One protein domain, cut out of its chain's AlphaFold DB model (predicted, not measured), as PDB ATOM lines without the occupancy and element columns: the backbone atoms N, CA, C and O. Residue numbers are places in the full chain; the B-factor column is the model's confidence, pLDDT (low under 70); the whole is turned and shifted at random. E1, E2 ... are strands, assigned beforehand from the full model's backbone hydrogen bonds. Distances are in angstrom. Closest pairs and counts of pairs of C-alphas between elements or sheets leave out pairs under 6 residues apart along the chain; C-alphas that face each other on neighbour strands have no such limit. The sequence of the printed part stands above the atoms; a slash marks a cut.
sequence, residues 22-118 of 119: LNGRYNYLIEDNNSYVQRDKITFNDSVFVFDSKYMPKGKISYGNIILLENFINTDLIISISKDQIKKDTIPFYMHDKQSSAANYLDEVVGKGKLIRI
ATOM      1  N   LEU A  22     -11.942  35.303  12.377       92.31
ATOM      2  CA  LEU A  22     -11.614  36.174  13.494       92.31
ATOM      3  C   LEU A  22     -10.592  37.204  13.009       92.31
ATOM      4  O   LEU A  22      -9.567  36.863  12.425       92.31
ATOM      5  N   ASN A  23     -10.894  38.475  13.245       92.00
ATOM      6  CA  ASN A  23     -10.011  39.583  12.908       92.00
ATOM      7  C   ASN A  23     -10.138  40.688  13.960       92.00
ATOM      8  O   ASN A  23     -11.227  40.908  14.514       92.00
ATOM      9  N   GLY A  24      -9.033  41.388  14.202       93.44
ATOM     10  CA  GLY A  24      -8.930  42.509  15.125       93.44
ATOM     11  C   GLY A  24      -8.395  42.117  16.499       93.44
ATOM     12  O   GLY A  24      -7.879  41.016  16.704       93.44
ATOM     13  N   ARG A  25      -8.514  43.054  17.441       96.25
ATOM     14  CA  ARG A  25      -8.013  42.920  18.814       96.25
ATOM     15  C   ARG A  25      -9.163  42.705  19.787       96.25
ATOM     16  O   ARG A  25     -10.223  43.310  19.640       96.25
ATOM     17  N   TYR A  26      -8.942  41.863  20.787       97.25
ATOM     18  CA  TYR A  26      -9.943  41.499  21.785       97.25
ATOM     19  C   TYR A  26      -9.302  41.460  23.164       97.25
ATOM     20  O   TYR A  26      -8.161  41.025  23.300       97.25
ATOM     21  N   ASN A  27     -10.048  41.846  24.192       97.38
ATOM     22  CA  ASN A  27      -9.736  41.449  25.557       97.38
ATOM     23  C   ASN A  27     -10.130  39.981  25.732       97.38
ATOM     24  O   ASN A  27     -11.217  39.574  25.320       97.38
ATOM     25  N   TYR A  28      -9.263  39.208  26.366       94.56
ATOM     26  CA  TYR A  28      -9.482  37.810  26.698       94.56
ATOM     27  C   TYR A  28      -9.794  37.671  28.188       94.56
ATOM     28  O   TYR A  28      -9.019  38.112  29.043       94.56
ATOM     29  N   LEU A  29     -10.952  37.082  28.490       96.69
ATOM     30  CA  LEU A  29     -11.443  36.889  29.849       96.69
ATOM     31  C   LEU A  29     -11.696  35.403  30.112       96.69
ATOM     32  O   LEU A  29     -12.340  34.738  29.300       96.69
ATOM     33  N   ILE A  30     -11.254  34.925  31.274       96.06
ATOM     34  CA  ILE A  30     -11.528  33.575  31.788       96.06
ATOM     35  C   ILE A  30     -12.578  33.671  32.881       96.06
ATOM     36  O   ILE A  30     -12.535  34.607  33.685       96.06
ATOM     37  N   GLU A  31     -13.500  32.713  32.915       96.19
ATOM     38  CA  GLU A  31     -14.382  32.552  34.062       96.19
ATOM     39  C   GLU A  31     -13.639  31.902  35.241       96.19
ATOM     40  O   GLU A  31     -13.011  30.857  35.100       96.19
ATOM     41  N   ASP A  32     -13.730  32.533  36.403       93.31
ATOM     42  CA  ASP A  32     -13.183  32.087  37.679       93.31
ATOM     43  C   ASP A  32     -14.235  32.363  38.764       93.31
ATOM     44  O   ASP A  32     -14.662  33.509  38.948       93.31
ATOM     45  N   ASN A  33     -14.715  31.312  39.436       90.81
ATOM     46  CA  ASN A  33     -15.751  31.383  40.477       90.81
ATOM     47  C   ASN A  33     -16.975  32.247  40.092       90.81
ATOM     48  O   ASN A  33     -17.366  33.156  40.822       90.81
ATOM     49  N   ASN A  34     -17.581  31.981  38.925       88.56
ATOM     50  CA  ASN A  34     -18.724  32.723  38.352       88.56
ATOM     51  C   ASN A  34     -18.456  34.203  38.008       88.56
ATOM     52  O   ASN A  34     -19.383  34.941  37.667       88.56
ATOM     53  N   SER A  35     -17.203  34.649  38.061       92.62
ATOM     54  CA  SER A  35     -16.780  35.988  37.646       92.62
ATOM     55  C   SER A  35     -15.868  35.904  36.424       92.62
ATOM     56  O   SER A  35     -15.207  34.896  36.209       92.62
ATOM     57  N   TYR A  36     -15.827  36.947  35.592       94.69
ATOM     58  CA  TYR A  36     -14.921  36.988  34.441       94.69
ATOM     59  C   TYR A  36     -13.752  37.916  34.730       94.69
ATOM     60  O   TYR A  36     -13.947  39.117  34.919       94.69
ATOM     61  N   VAL A  37     -12.540  37.371  34.687       95.81
ATOM     62  CA  VAL A  37     -11.304  38.125  34.912       95.81
ATOM     63  C   VAL A  37     -10.580  38.304  33.587       95.81
ATOM     64  O   VAL A  37     -10.289  37.328  32.891       95.81
ATOM     65  N   GLN A  38     -10.275  39.553  33.232       94.19
ATOM     66  CA  GLN A  38      -9.447  39.856  32.069       94.19
ATOM     67  C   GLN A  38      -8.010  39.409  32.317       94.19
ATOM     68  O   GLN A  38      -7.385  39.834  33.286       94.19
ATOM     69  N   ARG A  39      -7.493  38.551  31.436       93.88
ATOM     70  CA  ARG A  39      -6.146  37.981  31.551       93.88
ATOM     71  C   ARG A  39      -5.154  38.668  30.624       93.88
ATOM     72  O   ARG A  39      -4.056  38.981  31.060       93.88
ATOM     73  N   ASP A  40      -5.542  38.914  29.373       93.94
ATOM     74  CA  ASP A  40      -4.684  39.575  28.384       93.94
ATOM     75  C   ASP A  40      -5.511  40.135  27.212       93.94
ATOM     76  O   ASP A  40      -6.748  40.095  27.224       93.94
ATOM     77  N   LYS A  41      -4.833  40.645  26.187       95.56
ATOM     78  CA  LYS A  41      -5.376  40.984  24.876       95.56
ATOM     79  C   LYS A  41      -4.842  40.029  23.819       95.56
ATOM     80  O   LYS A  41      -3.695  39.595  23.874       95.56
ATOM     81  N   ILE A  42      -5.685  39.724  22.842       95.62
ATOM     82  CA  ILE A  42      -5.370  38.832  21.728       95.62
ATOM     83  C   ILE A  42      -5.639  39.562  20.424       95.62
ATOM     84  O   ILE A  42      -6.697  40.169  20.242       95.62
ATOM     85  N   THR A  43      -4.687  39.471  19.506       96.56
ATOM     86  CA  THR A  43      -4.813  39.957  18.137       96.56
ATOM     87  C   THR A  43      -4.973  38.772  17.199       96.56
ATOM     88  O   THR A  43      -4.108  37.897  17.144       96.56
ATOM     89  N   PHE A  44      -6.067  38.760  16.443       95.56
ATOM     90  CA  PHE A  44      -6.325  37.767  15.407       95.56
ATOM     91  C   PHE A  44      -5.911  38.312  14.049       95.56
ATOM     92  O   PHE A  44      -6.314  39.413  13.667       95.56
ATOM     93  N   ASN A  45      -5.131  37.521  13.321       92.50
ATOM     94  CA  ASN A  45      -4.757  37.806  11.949       92.50
ATOM     95  C   ASN A  45      -4.878  36.528  11.121       92.50
ATOM     96  O   ASN A  45      -4.007  35.658  11.153       92.50
ATOM     97  N   ASP A  46      -5.978  36.438  10.380       89.25
ATOM     98  CA  ASP A  46      -6.274  35.332   9.480       89.25
ATOM     99  C   ASP A  46      -6.284  33.966  10.192       89.25
ATOM    100  O   ASP A  46      -7.251  33.637  10.877       89.25
ATOM    101  N   SER A  47      -5.229  33.170  10.034       91.88
ATOM    102  CA  SER A  47      -5.079  31.808  10.565       91.88
ATOM    103  C   SER A  47      -4.229  31.732  11.833       91.88
ATOM    104  O   SER A  47      -3.950  30.639  12.329       91.88
ATOM    105  N   VAL A  48      -3.801  32.870  12.377       95.25
ATOM    106  CA  VAL A  48      -2.968  32.924  13.580       95.25
ATOM    107  C   VAL A  48      -3.488  33.958  14.564       95.25
ATOM    108  O   VAL A  48      -4.116  34.950  14.187       95.25
ATOM    109  N   PHE A  49      -3.181  33.751  15.837       95.81
ATOM    110  CA  PHE A  49      -3.410  34.748  16.872       95.81
ATOM    111  C   PHE A  49      -2.175  34.917  17.746       95.81
ATOM    112  O   PHE A  49      -1.349  34.011  17.879       95.81
ATOM    113  N   VAL A  50      -2.036  36.111  18.306       95.50
ATOM    114  CA  VAL A  50      -0.905  36.489  19.151       95.50
ATOM    115  C   VAL A  50      -1.445  37.232  20.362       95.50
ATOM    116  O   VAL A  50      -2.324  38.084  20.228       95.50
ATOM    117  N   PHE A  51      -0.929  36.889  21.534       94.56
ATOM    118  CA  PHE A  51      -1.194  37.607  22.773       94.56
ATOM    119  C   PHE A  51      -0.327  38.869  22.854       94.56
ATOM    120  O   PHE A  51       0.794  38.883  22.345       94.56
ATOM    121  N   ASP A  52      -0.816  39.918  23.512       93.31
ATOM    122  CA  ASP A  52      -0.003  41.113  23.770       93.31
ATOM    123  C   ASP A  52       1.169  40.790  24.727       93.31
ATOM    124  O   ASP A  52       2.241  41.397  24.627       93.31
ATOM    125  N   SER A  53       1.016  39.809  25.629       90.31
ATOM    126  CA  SER A  53       2.112  39.316  26.468       90.31
ATOM    127  C   SER A  53       3.191  38.585  25.659       90.31
ATOM    128  O   SER A  53       2.955  37.539  25.056       90.31
ATOM    129  N   LYS A  54       4.437  39.074  25.746       84.69
ATOM    130  CA  LYS A  54       5.609  38.520  25.035       84.69
ATOM    131  C   LYS A  54       5.985  37.078  25.404       84.69
ATOM    132  O   LYS A  54       6.811  36.479  24.724       84.69
ATOM    133  N   TYR A  55       5.457  36.558  26.510       83.88
ATOM    134  CA  TYR A  55       5.782  35.221  27.014       83.88
ATOM    135  C   TYR A  55       4.804  34.148  26.538       83.88
ATOM    136  O   TYR A  55       5.036  32.967  26.779       83.88
ATOM    137  N   MET A  56       3.707  34.546  25.892       85.62
ATOM    138  CA  MET A  56       2.697  33.610  25.427       85.62
ATOM    139  C   MET A  56       2.972  33.139  23.997       85.62
ATOM    140  O   MET A  56       3.481  33.903  23.171       85.62
ATOM    141  N   PRO A  57       2.642  31.875  23.685       84.44
ATOM    142  CA  PRO A  57       2.875  31.325  22.364       84.44
ATOM    143  C   PRO A  57       2.002  32.018  21.316       84.44
ATOM    144  O   PRO A  57       0.879  32.452  21.572       84.44
ATOM    145  N   LYS A  58       2.510  32.051  20.084       90.62
ATOM    146  CA  LYS A  58       1.680  32.316  18.912       90.62
ATOM    147  C   LYS A  58       0.835  31.077  18.623       90.62
ATOM    148  O   LYS A  58       1.383  29.995  18.405       90.62
ATOM    149  N   GLY A  59      -0.480  31.252  18.590       93.44
ATOM    150  CA  GLY A  59      -1.420  30.174  18.319       93.44
ATOM    151  C   GLY A  59      -1.880  30.130  16.864       93.44
ATOM    152  O   GLY A  59      -1.691  31.079  16.090       93.44
ATOM    153  N   LYS A  60      -2.486  29.003  16.491       95.62
ATOM    154  CA  LYS A  60      -3.068  28.763  15.162       95.62
ATOM    155  C   LYS A  60      -4.582  28.663  15.259       95.62
ATOM    156  O   LYS A  60      -5.114  28.301  16.303       95.62
ATOM    157  N   ILE A  61      -5.263  28.985  14.167       96.19
ATOM    158  CA  ILE A  61      -6.719  28.957  14.075       96.19
ATOM    159  C   ILE A  61      -7.127  27.998  12.968       96.19
ATOM    160  O   ILE A  61      -6.743  28.178  11.809       96.19
ATOM    161  N   SER A  62      -7.957  27.028  13.324       95.12
ATOM    162  CA  SER A  62      -8.574  26.084  12.395       95.12
ATOM    163  C   SER A  62     -10.049  26.444  12.234       95.12
ATOM    164  O   SER A  62     -10.817  26.406  13.193       95.12
ATOM    165  N   TYR A  63     -10.452  26.822  11.018       92.81
ATOM    166  CA  TYR A  63     -11.822  27.244  10.712       92.81
ATOM    167  C   TYR A  63     -12.652  26.072  10.176       92.81
ATOM    168  O   TYR A  63     -12.554  25.727   9.000       92.81
ATOM    169  N   GLY A  64     -13.489  25.484  11.033       90.69
ATOM    170  CA  GLY A  64     -14.498  24.482  10.675       90.69
ATOM    171  C   GLY A  64     -15.917  24.939  11.030       90.69
ATOM    172  O   GLY A  64     -16.203  26.136  11.074       90.69
ATOM    173  N   ASN A  65     -16.819  23.989  11.305       89.75
ATOM    174  CA  ASN A  65     -18.116  24.294  11.936       89.75
ATOM    175  C   ASN A  65     -17.927  24.833  13.362       89.75
ATOM    176  O   ASN A  65     -18.635  25.742  13.790       89.75
ATOM    177  N   ILE A  66     -16.928  24.290  14.054       94.00
ATOM    178  CA  ILE A  66     -16.356  24.822  15.284       94.00
ATOM    179  C   ILE A  66     -14.988  25.388  14.910       94.00
ATOM    180  O   ILE A  66     -14.239  24.780  14.140       94.00
ATOM    181  N   ILE A  67     -14.684  26.576  15.409       96.06
ATOM    182  CA  ILE A  67     -13.394  27.230  15.225       96.06
ATOM    183  C   ILE A  67     -12.514  26.838  16.401       96.06
ATOM    184  O   ILE A  67     -12.924  27.005  17.549       96.06
ATOM    185  N   LEU A  68     -11.321  26.328  16.110       96.94
ATOM    186  CA  LEU A  68     -10.364  25.903  17.125       96.94
ATOM    187  C   LEU A  68      -9.177  26.857  17.164       96.94
ATOM    188  O   LEU A  68      -8.597  27.172  16.127       96.94
ATOM    189  N   LEU A  69      -8.825  27.307  18.363       96.44
ATOM    190  CA  LEU A  69      -7.623  28.082  18.645       96.44
ATOM    191  C   LEU A  69      -6.643  27.148  19.349       96.44
ATOM    192  O   LEU A  69      -6.843  26.771  20.504       96.44
ATOM    193  N   GLU A  70      -5.595  26.762  18.637       95.12
ATOM    194  CA  GLU A  70      -4.560  25.869  19.137       95.12
ATOM    195  C   GLU A  70      -3.467  26.623  19.884       95.12
ATOM    196  O   GLU A  70      -3.121  27.754  19.536       95.12
ATOM    197  N   ASN A  71      -2.867  25.924  20.847       92.31
ATOM    198  CA  ASN A  71      -1.776  26.406  21.685       92.31
ATOM    199  C   ASN A  71      -2.180  27.654  22.477       92.31
ATOM    200  O   ASN A  71      -1.507  28.688  22.461       92.31
ATOM    201  N   PHE A  72      -3.344  27.575  23.107       90.31
ATOM    202  CA  PHE A  72      -3.924  28.676  23.838       90.31
ATOM    203  C   PHE A  72      -3.283  28.764  25.230       90.31
ATOM    204  O   PHE A  72      -3.476  27.867  26.032       90.31
ATOM    205  N   ILE A  73      -2.524  29.819  25.554       87.62
ATOM    206  CA  ILE A  73      -1.700  29.946  26.788       87.62
ATOM    207  C   ILE A  73      -0.524  28.950  26.855       87.62
ATOM    208  O   ILE A  73       0.596  29.361  27.153       87.62
ATOM    209  N   ASN A  74      -0.750  27.669  26.568       89.62
ATOM    210  CA  ASN A  74       0.251  26.606  26.482       89.62
ATOM    211  C   ASN A  74      -0.066  25.668  25.300       89.62
ATOM    212  O   ASN A  74      -1.044  25.876  24.592       89.62
ATOM    213  N   THR A  75       0.766  24.656  25.050       90.62
ATOM    214  CA  THR A  75       0.630  23.736  23.903       90.62
ATOM    215  C   THR A  75      -0.531  22.748  23.999       90.62
ATOM    216  O   THR A  75      -0.999  22.256  22.967       90.62
ATOM    217  N   ASP A  76      -0.985  22.462  25.211       93.88
ATOM    218  CA  ASP A  76      -1.967  21.420  25.506       93.88
ATOM    219  C   ASP A  76      -3.393  21.966  25.532       93.88
ATOM    220  O   ASP A  76      -4.338  21.261  25.197       93.88
ATOM    221  N   LEU A  77      -3.561  23.250  25.828       95.06
ATOM    222  CA  LEU A  77      -4.868  23.878  25.904       95.06
ATOM    223  C   LEU A  77      -5.336  24.357  24.517       95.06
ATOM    224  O   LEU A  77      -4.638  25.076  23.790       95.06
ATOM    225  N   ILE A  78      -6.552  23.959  24.149       96.81
ATOM    226  CA  ILE A  78      -7.277  24.389  22.949       96.81
ATOM    227  C   ILE A  78      -8.523  25.157  23.362       96.81
ATOM    228  O   ILE A  78      -9.188  24.814  24.336       96.81
ATOM    229  N   ILE A  79      -8.878  26.167  22.569       96.94
ATOM    230  CA  ILE A  79     -10.178  26.823  22.668       96.94
ATOM    231  C   ILE A  79     -11.086  26.421  21.507       96.94
ATOM    232  O   ILE A  79     -10.639  26.395  20.362       96.94
ATOM    233  N   SER A  80     -12.371  26.208  21.790       97.56
ATOM    234  CA  SER A  80     -13.431  26.073  20.792       97.56
ATOM    235  C   SER A  80     -14.388  27.272  20.793       97.56
ATOM    236  O   SER A  80     -14.786  27.796  21.838       97.56
ATOM    237  N   ILE A  81     -14.756  27.729  19.595       97.25
ATOM    238  CA  ILE A  81     -15.685  28.839  19.355       97.25
ATOM    239  C   ILE A  81     -16.703  28.407  18.305       97.25
ATOM    240  O   ILE A  81     -16.340  27.911  17.238       97.25
ATOM    241  N   SER A  82     -17.987  28.644  18.563       94.81
ATOM    242  CA  SER A  82     -19.015  28.391  17.555       94.81
ATOM    243  C   SER A  82     -18.944  29.421  16.421       94.81
ATOM    244  O   SER A  82     -18.842  30.629  16.659       94.81
ATOM    245  N   LYS A  83     -19.005  28.953  15.169       91.75
ATOM    246  CA  LYS A  83     -18.821  29.790  13.969       91.75
ATOM    247  C   LYS A  83     -19.839  30.926  13.847       91.75
ATOM    248  O   LYS A  83     -19.527  31.972  13.294       91.75
ATOM    249  N   ASP A  84     -21.045  30.767  14.372       91.56
ATOM    250  CA  ASP A  84     -22.077  31.811  14.367       91.56
ATOM    251  C   ASP A  84     -21.772  32.972  15.338       91.56
ATOM    252  O   ASP A  84     -22.353  34.053  15.225       91.56
ATOM    253  N   GLN A  85     -20.837  32.785  16.276       92.94
ATOM    254  CA  GLN A  85     -20.511  33.782  17.298       92.94
ATOM    255  C   GLN A  85     -19.458  34.795  16.840       92.94
ATOM    256  O   GLN A  85     -19.439  35.906  17.360       92.94
ATOM    257  N   ILE A  86     -18.607  34.478  15.855       91.19
ATOM    258  CA  ILE A  86     -17.412  35.297  15.544       91.19
ATOM    259  C   ILE A  86     -17.696  36.687  14.961       91.19
ATOM    260  O   ILE A  86     -16.794  37.520  14.873       91.19
ATOM    261  N   LYS A  87     -18.947  36.954  14.572       89.62
ATOM    262  CA  LYS A  87     -19.402  38.280  14.122       89.62
ATOM    263  C   LYS A  87     -19.775  39.209  15.272       89.62
ATOM    264  O   LYS A  87     -19.961  40.401  15.045       89.62
ATOM    265  N   LYS A  88     -19.925  38.679  16.486       93.00
ATOM    266  CA  LYS A  88     -20.358  39.440  17.656       93.00
ATOM    267  C   LYS A  88     -19.180  40.185  18.280       93.00
ATOM    268  O   LYS A  88     -18.026  39.780  18.156       93.00
ATOM    269  N   ASP A  89     -19.490  41.257  19.001       93.50
ATOM    270  CA  ASP A  89     -18.496  41.988  19.795       93.50
ATOM    271  C   ASP A  89     -18.054  41.199  21.031       93.50
ATOM    272  O   ASP A  89     -16.954  41.402  21.533       93.50
ATOM    273  N   THR A  90     -18.896  40.289  21.522       96.00
ATOM    274  CA  THR A  90     -18.559  39.352  22.597       96.00
ATOM    275  C   THR A  90     -18.710  37.929  22.088       96.00
ATOM    276  O   THR A  90     -19.799  37.531  21.673       96.00
ATOM    277  N   ILE A  91     -17.617  37.176  22.125       97.38
ATOM    278  CA  ILE A  91     -17.526  35.825  21.577       97.38
ATOM    279  C   ILE A  91     -17.260  34.871  22.745       97.38
ATOM    280  O   ILE A  91     -16.154  34.896  23.292       97.38
ATOM    281  N   PRO A  92     -18.248  34.068  23.175       97.50
ATOM    282  CA  PRO A  92     -18.020  33.039  24.179       97.50
ATOM    283  C   PRO A  92     -17.173  31.907  23.596       97.50
ATOM    284  O   PRO A  92     -17.228  31.628  22.395       97.50
ATOM    285  N   PHE A  93     -16.414  31.244  24.459       97.50
ATOM    286  CA  PHE A  93     -15.581  30.115  24.074       97.50
ATOM    287  C   PHE A  93     -15.463  29.087  25.203       97.50
ATOM    288  O   PHE A  93     -15.661  29.421  26.377       97.50
ATOM    289  N   TYR A  94     -15.074  27.866  24.845       97.75
ATOM    290  CA  TYR A  94     -14.776  26.780  25.783       97.75
ATOM    291  C   TYR A  94     -13.318  26.348  25.668       97.75
ATOM    292  O   TYR A  94     -12.714  26.486  24.607       97.75
ATOM    293  N   MET A  95     -12.747  25.877  26.771       97.25
ATOM    294  CA  MET A  95     -11.367  25.415  26.879       97.25
ATOM    295  C   MET A  95     -11.340  23.897  27.045       97.25
ATOM    296  O   MET A  95     -12.156  23.341  27.783       97.25
ATOM    297  N   HIS A  96     -10.374  23.266  26.390       97.62
ATOM    298  CA  HIS A  96     -10.194  21.819  26.325       97.62
ATOM    299  C   HIS A  96      -8.719  21.476  26.509       97.62
ATOM    300  O   HIS A  96      -7.861  22.150  25.933       97.62
ATOM    301  N   ASP A  97      -8.426  20.426  27.268       96.44
ATOM    302  CA  ASP A  97      -7.066  19.918  27.452       96.44
ATOM    303  C   ASP A  97      -6.808  18.744  26.501       96.44
ATOM    304  O   ASP A  97      -7.464  17.710  26.605       96.44
ATOM    305  N   LYS A  98      -5.837  18.877  25.591       94.75
ATOM    306  CA  LYS A  98      -5.419  17.805  24.668       94.75
ATOM    307  C   LYS A  98      -4.957  16.536  25.383       94.75
ATOM    308  O   LYS A  98      -4.989  15.476  24.766       94.75
ATOM    309  N   GLN A  99      -4.501  16.646  26.629       95.31
ATOM    310  CA  GLN A  99      -4.044  15.515  27.441       95.31
ATOM    311  C   GLN A  99      -5.179  14.853  28.236       95.31
ATOM    312  O   GLN A  99      -4.920  13.928  29.009       95.31
ATOM    313  N   SER A 100      -6.427  15.303  28.064       94.12
ATOM    314  CA  SER A 100      -7.604  14.677  28.669       94.12
ATOM    315  C   SER A 100      -7.653  13.170  28.384       94.12
ATOM    316  O   SER A 100      -7.347  12.704  27.286       94.12
ATOM    317  N   SER A 101      -8.101  12.402  29.380       93.06
ATOM    318  CA  SER A 101      -8.356  10.964  29.246       93.06
ATOM    319  C   SER A 101      -9.648  10.635  28.487       93.06
ATOM    320  O   SER A 101      -9.974   9.458  28.323       93.06
ATOM    321  N   ALA A 102     -10.425  11.640  28.071       91.94
ATOM    322  CA  ALA A 102     -11.617  11.436  27.261       91.94
ATOM    323  C   ALA A 102     -11.258  10.828  25.896       91.94
ATOM    324  O   ALA A 102     -10.209  11.108  25.320       91.94
ATOM    325  N   ALA A 103     -12.170  10.028  25.334       92.38
ATOM    326  CA  ALA A 103     -11.980   9.440  24.003       92.38
ATOM    327  C   ALA A 103     -11.796  10.515  22.911       92.38
ATOM    328  O   ALA A 103     -11.068  10.309  21.941       92.38
ATOM    329  N   ASN A 104     -12.442  11.667  23.094       94.06
ATOM    330  CA  ASN A 104     -12.215  12.884  22.336       94.06
ATOM    331  C   ASN A 104     -12.109  14.053  23.322       94.06
ATOM    332  O   ASN A 104     -13.073  14.385  24.007       94.06
ATOM    333  N   TYR A 105     -10.944  14.693  23.373       93.44
ATOM    334  CA  TYR A 105     -10.671  15.785  24.309       93.44
ATOM    335  C   TYR A 105     -11.589  17.006  24.122       93.44
ATOM    336  O   TYR A 105     -11.761  17.798  25.044       93.44
ATOM    337  N   LEU A 106     -12.196  17.174  22.942       95.00
ATOM    338  CA  LEU A 106     -13.144  18.261  22.681       95.00
ATOM    339  C   LEU A 106     -14.494  18.067  23.390       95.00
ATOM    340  O   LEU A 106     -15.251  19.031  23.508       95.00
ATOM    341  N   ASP A 107     -14.791  16.856  23.866       94.19
ATOM    342  CA  ASP A 107     -16.040  16.551  24.569       94.19
ATOM    343  C   ASP A 107     -15.972  16.953  26.057       94.19
ATOM    344  O   ASP A 107     -17.005  17.126  26.702       94.19
ATOM    345  N   GLU A 108     -14.766  17.144  26.602       95.69
ATOM    346  CA  GLU A 108     -14.550  17.600  27.975       95.69
ATOM    347  C   GLU A 108     -14.239  19.100  28.012       95.69
ATOM    348  O   GLU A 108     -13.306  19.587  27.371       95.69
ATOM    349  N   VAL A 109     -15.020  19.851  28.790       96.19
ATOM    350  CA  VAL A 109     -14.807  21.286  29.005       96.19
ATOM    351  C   VAL A 109     -14.103  21.485  30.340       96.19
ATOM    352  O   VAL A 109     -14.707  21.299  31.394       96.19
ATOM    353  N   VAL A 110     -12.848  21.927  30.296       95.50
ATOM    354  CA  VAL A 110     -12.041  22.224  31.498       95.50
ATOM    355  C   VAL A 110     -12.157  23.685  31.941       95.50
ATOM    356  O   VAL A 110     -11.694  24.069  33.012       95.50
ATOM    357  N   GLY A 111     -12.804  24.521  31.127       95.38
ATOM    358  CA  GLY A 111     -13.203  25.868  31.509       95.38
ATOM    359  C   GLY A 111     -13.827  26.640  30.354       95.38
ATOM    360  O   GLY A 111     -13.992  26.129  29.247       95.38
ATOM    361  N   LYS A 112     -14.199  27.892  30.602       96.75
ATOM    362  CA  LYS A 112     -14.830  28.754  29.597       96.75
ATOM    363  C   LYS A 112     -14.451  30.212  29.790       96.75
ATOM    364  O   LYS A 112     -13.886  30.609  30.811       96.75
ATOM    365  N   GLY A 113     -14.760  31.019  28.790       97.12
ATOM    366  CA  GLY A 113     -14.474  32.440  28.838       97.12
ATOM    367  C   GLY A 113     -15.107  33.207  27.688       97.12
ATOM    368  O   GLY A 113     -16.019  32.723  27.012       97.12
ATOM    369  N   LYS A 114     -14.643  34.441  27.486       97.44
ATOM    370  CA  LYS A 114     -15.117  35.303  26.400       97.44
ATOM    371  C   LYS A 114     -14.022  36.200  25.835       97.44
ATOM    372  O   LYS A 114     -13.158  36.683  26.566       97.44
ATOM    373  N   LEU A 115     -14.105  36.448  24.534       97.38
ATOM    374  CA  LEU A 115     -13.357  37.491  23.838       97.38
ATOM    375  C   LEU A 115     -14.260  38.714  23.690       97.38
ATOM    376  O   LEU A 115     -15.390  38.581  23.224       97.38
ATOM    377  N   ILE A 116     -13.773  39.896  24.061       97.69
ATOM    378  CA  ILE A 116     -14.503  41.162  23.909       97.69
ATOM    379  C   ILE A 116     -13.734  42.049  22.939       97.69
ATOM    380  O   ILE A 116     -12.607  42.442  23.237       97.69
ATOM    381  N   ARG A 117     -14.331  42.360  21.787       96.38
ATOM    382  CA  ARG A 117     -13.721  43.184  20.740       96.38
ATOM    383  C   ARG A 117     -13.327  44.550  21.302       96.38
ATOM    384  O   ARG A 117     -14.115  45.210  21.975       96.38
ATOM    385  N   ILE A 118     -12.107  44.973  20.994       95.19
ATOM    386  CA  ILE A 118     -11.606  46.319  21.265       95.19
ATOM    387  C   ILE A 118     -11.910  47.158  20.021       95.19
ATOM    388  O   ILE A 118     -11.540  46.759  18.914       95.19
TER     389      ILE A 118
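Overview. This is residues 22 to 118 of the 119 residues of an uncharacterized protein of Flavobacterium sp. MDT1-60 (UniProt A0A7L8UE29). The domain is a small closed barrel of eight strands that follow one another round the ring in chain order, E8 closing it beside E1. The long hairpin of E1 and E2 makes one part of the wall, with E2 bending partway along, while the loop of residues 98 to 110, between E7 and E8, reaches out to one end of the longest axis. The printed part has 97 residues with eight named strands, E1 to E8, and no named helix; the class is all strand and the neighbour pairs are antiparallel. The whole is compact, with a radius of gyration of the C-alphas of 12.5 A, and rounded, with spans of 36 by 30 by 29 A.

Arrangement. The barrel is built of E1, residues 24 to 32, E2, 35 to 45, E3, 48 to 51, E4, 59 to 63, E5, 66 to 70, E6, 77 to 82, E7, 90 to 97, and E8, 111 to 117. These form a meander, each strand the antiparallel neighbour of the one before. E1 and E2 are a hairpin at 153 degrees, with N 28 and O 40 2.8 A apart; E2 bends by 62 degrees at residue 39. On the other side of E2 lies E3, with N 43 and O 50 at 2.8 A. The pairing of E4 is staggered: residues 59 to 60 pair with E3, N 59 and O 49 at 3.0 A, and residues 60 to 63 with E5, N 70 and O 60 at 2.8 A. E5 and E6 have N 67 and O 81 at 2.8 A, E6 and E7 have N 96 and O 78 at 2.8 A, and E7 and E8 have N 95 and O 111 at 2.8 A. The ring closes between E8 and E1, antiparallel at 149 degrees, with N 27 and O 116 at 2.8 A. Across the ring, E1 and E5 are apart, and so are E2 and E6.

Along the chain. E1 begins at C-alpha 24, (-8.930, 42.509, 15.125), and is 25.2 A long. E2, the longest strand by residues, measures 28.4 A and ends at C-alpha 45, (-4.757, 37.806, 11.949). E7 measures 23.1 A, and E8 runs 20.4 A to C-alpha 117, (-13.721, 43.184, 20.740). E3, E4, E5 and E6 measure 10.5, 13.2, 12.5 and 17.0 A.

Size, cuts and confidence. The two C-alphas farthest apart are those of Ala 103 and Ile 118, at 37.0 A. The link from E7 to E8, 13 residues, is long; those from E1 to E2, E2 to E3 and E4 to E5 are tight. The printed part has no cut. Its mean pLDDT is 94.0, and no printed residue is under 70.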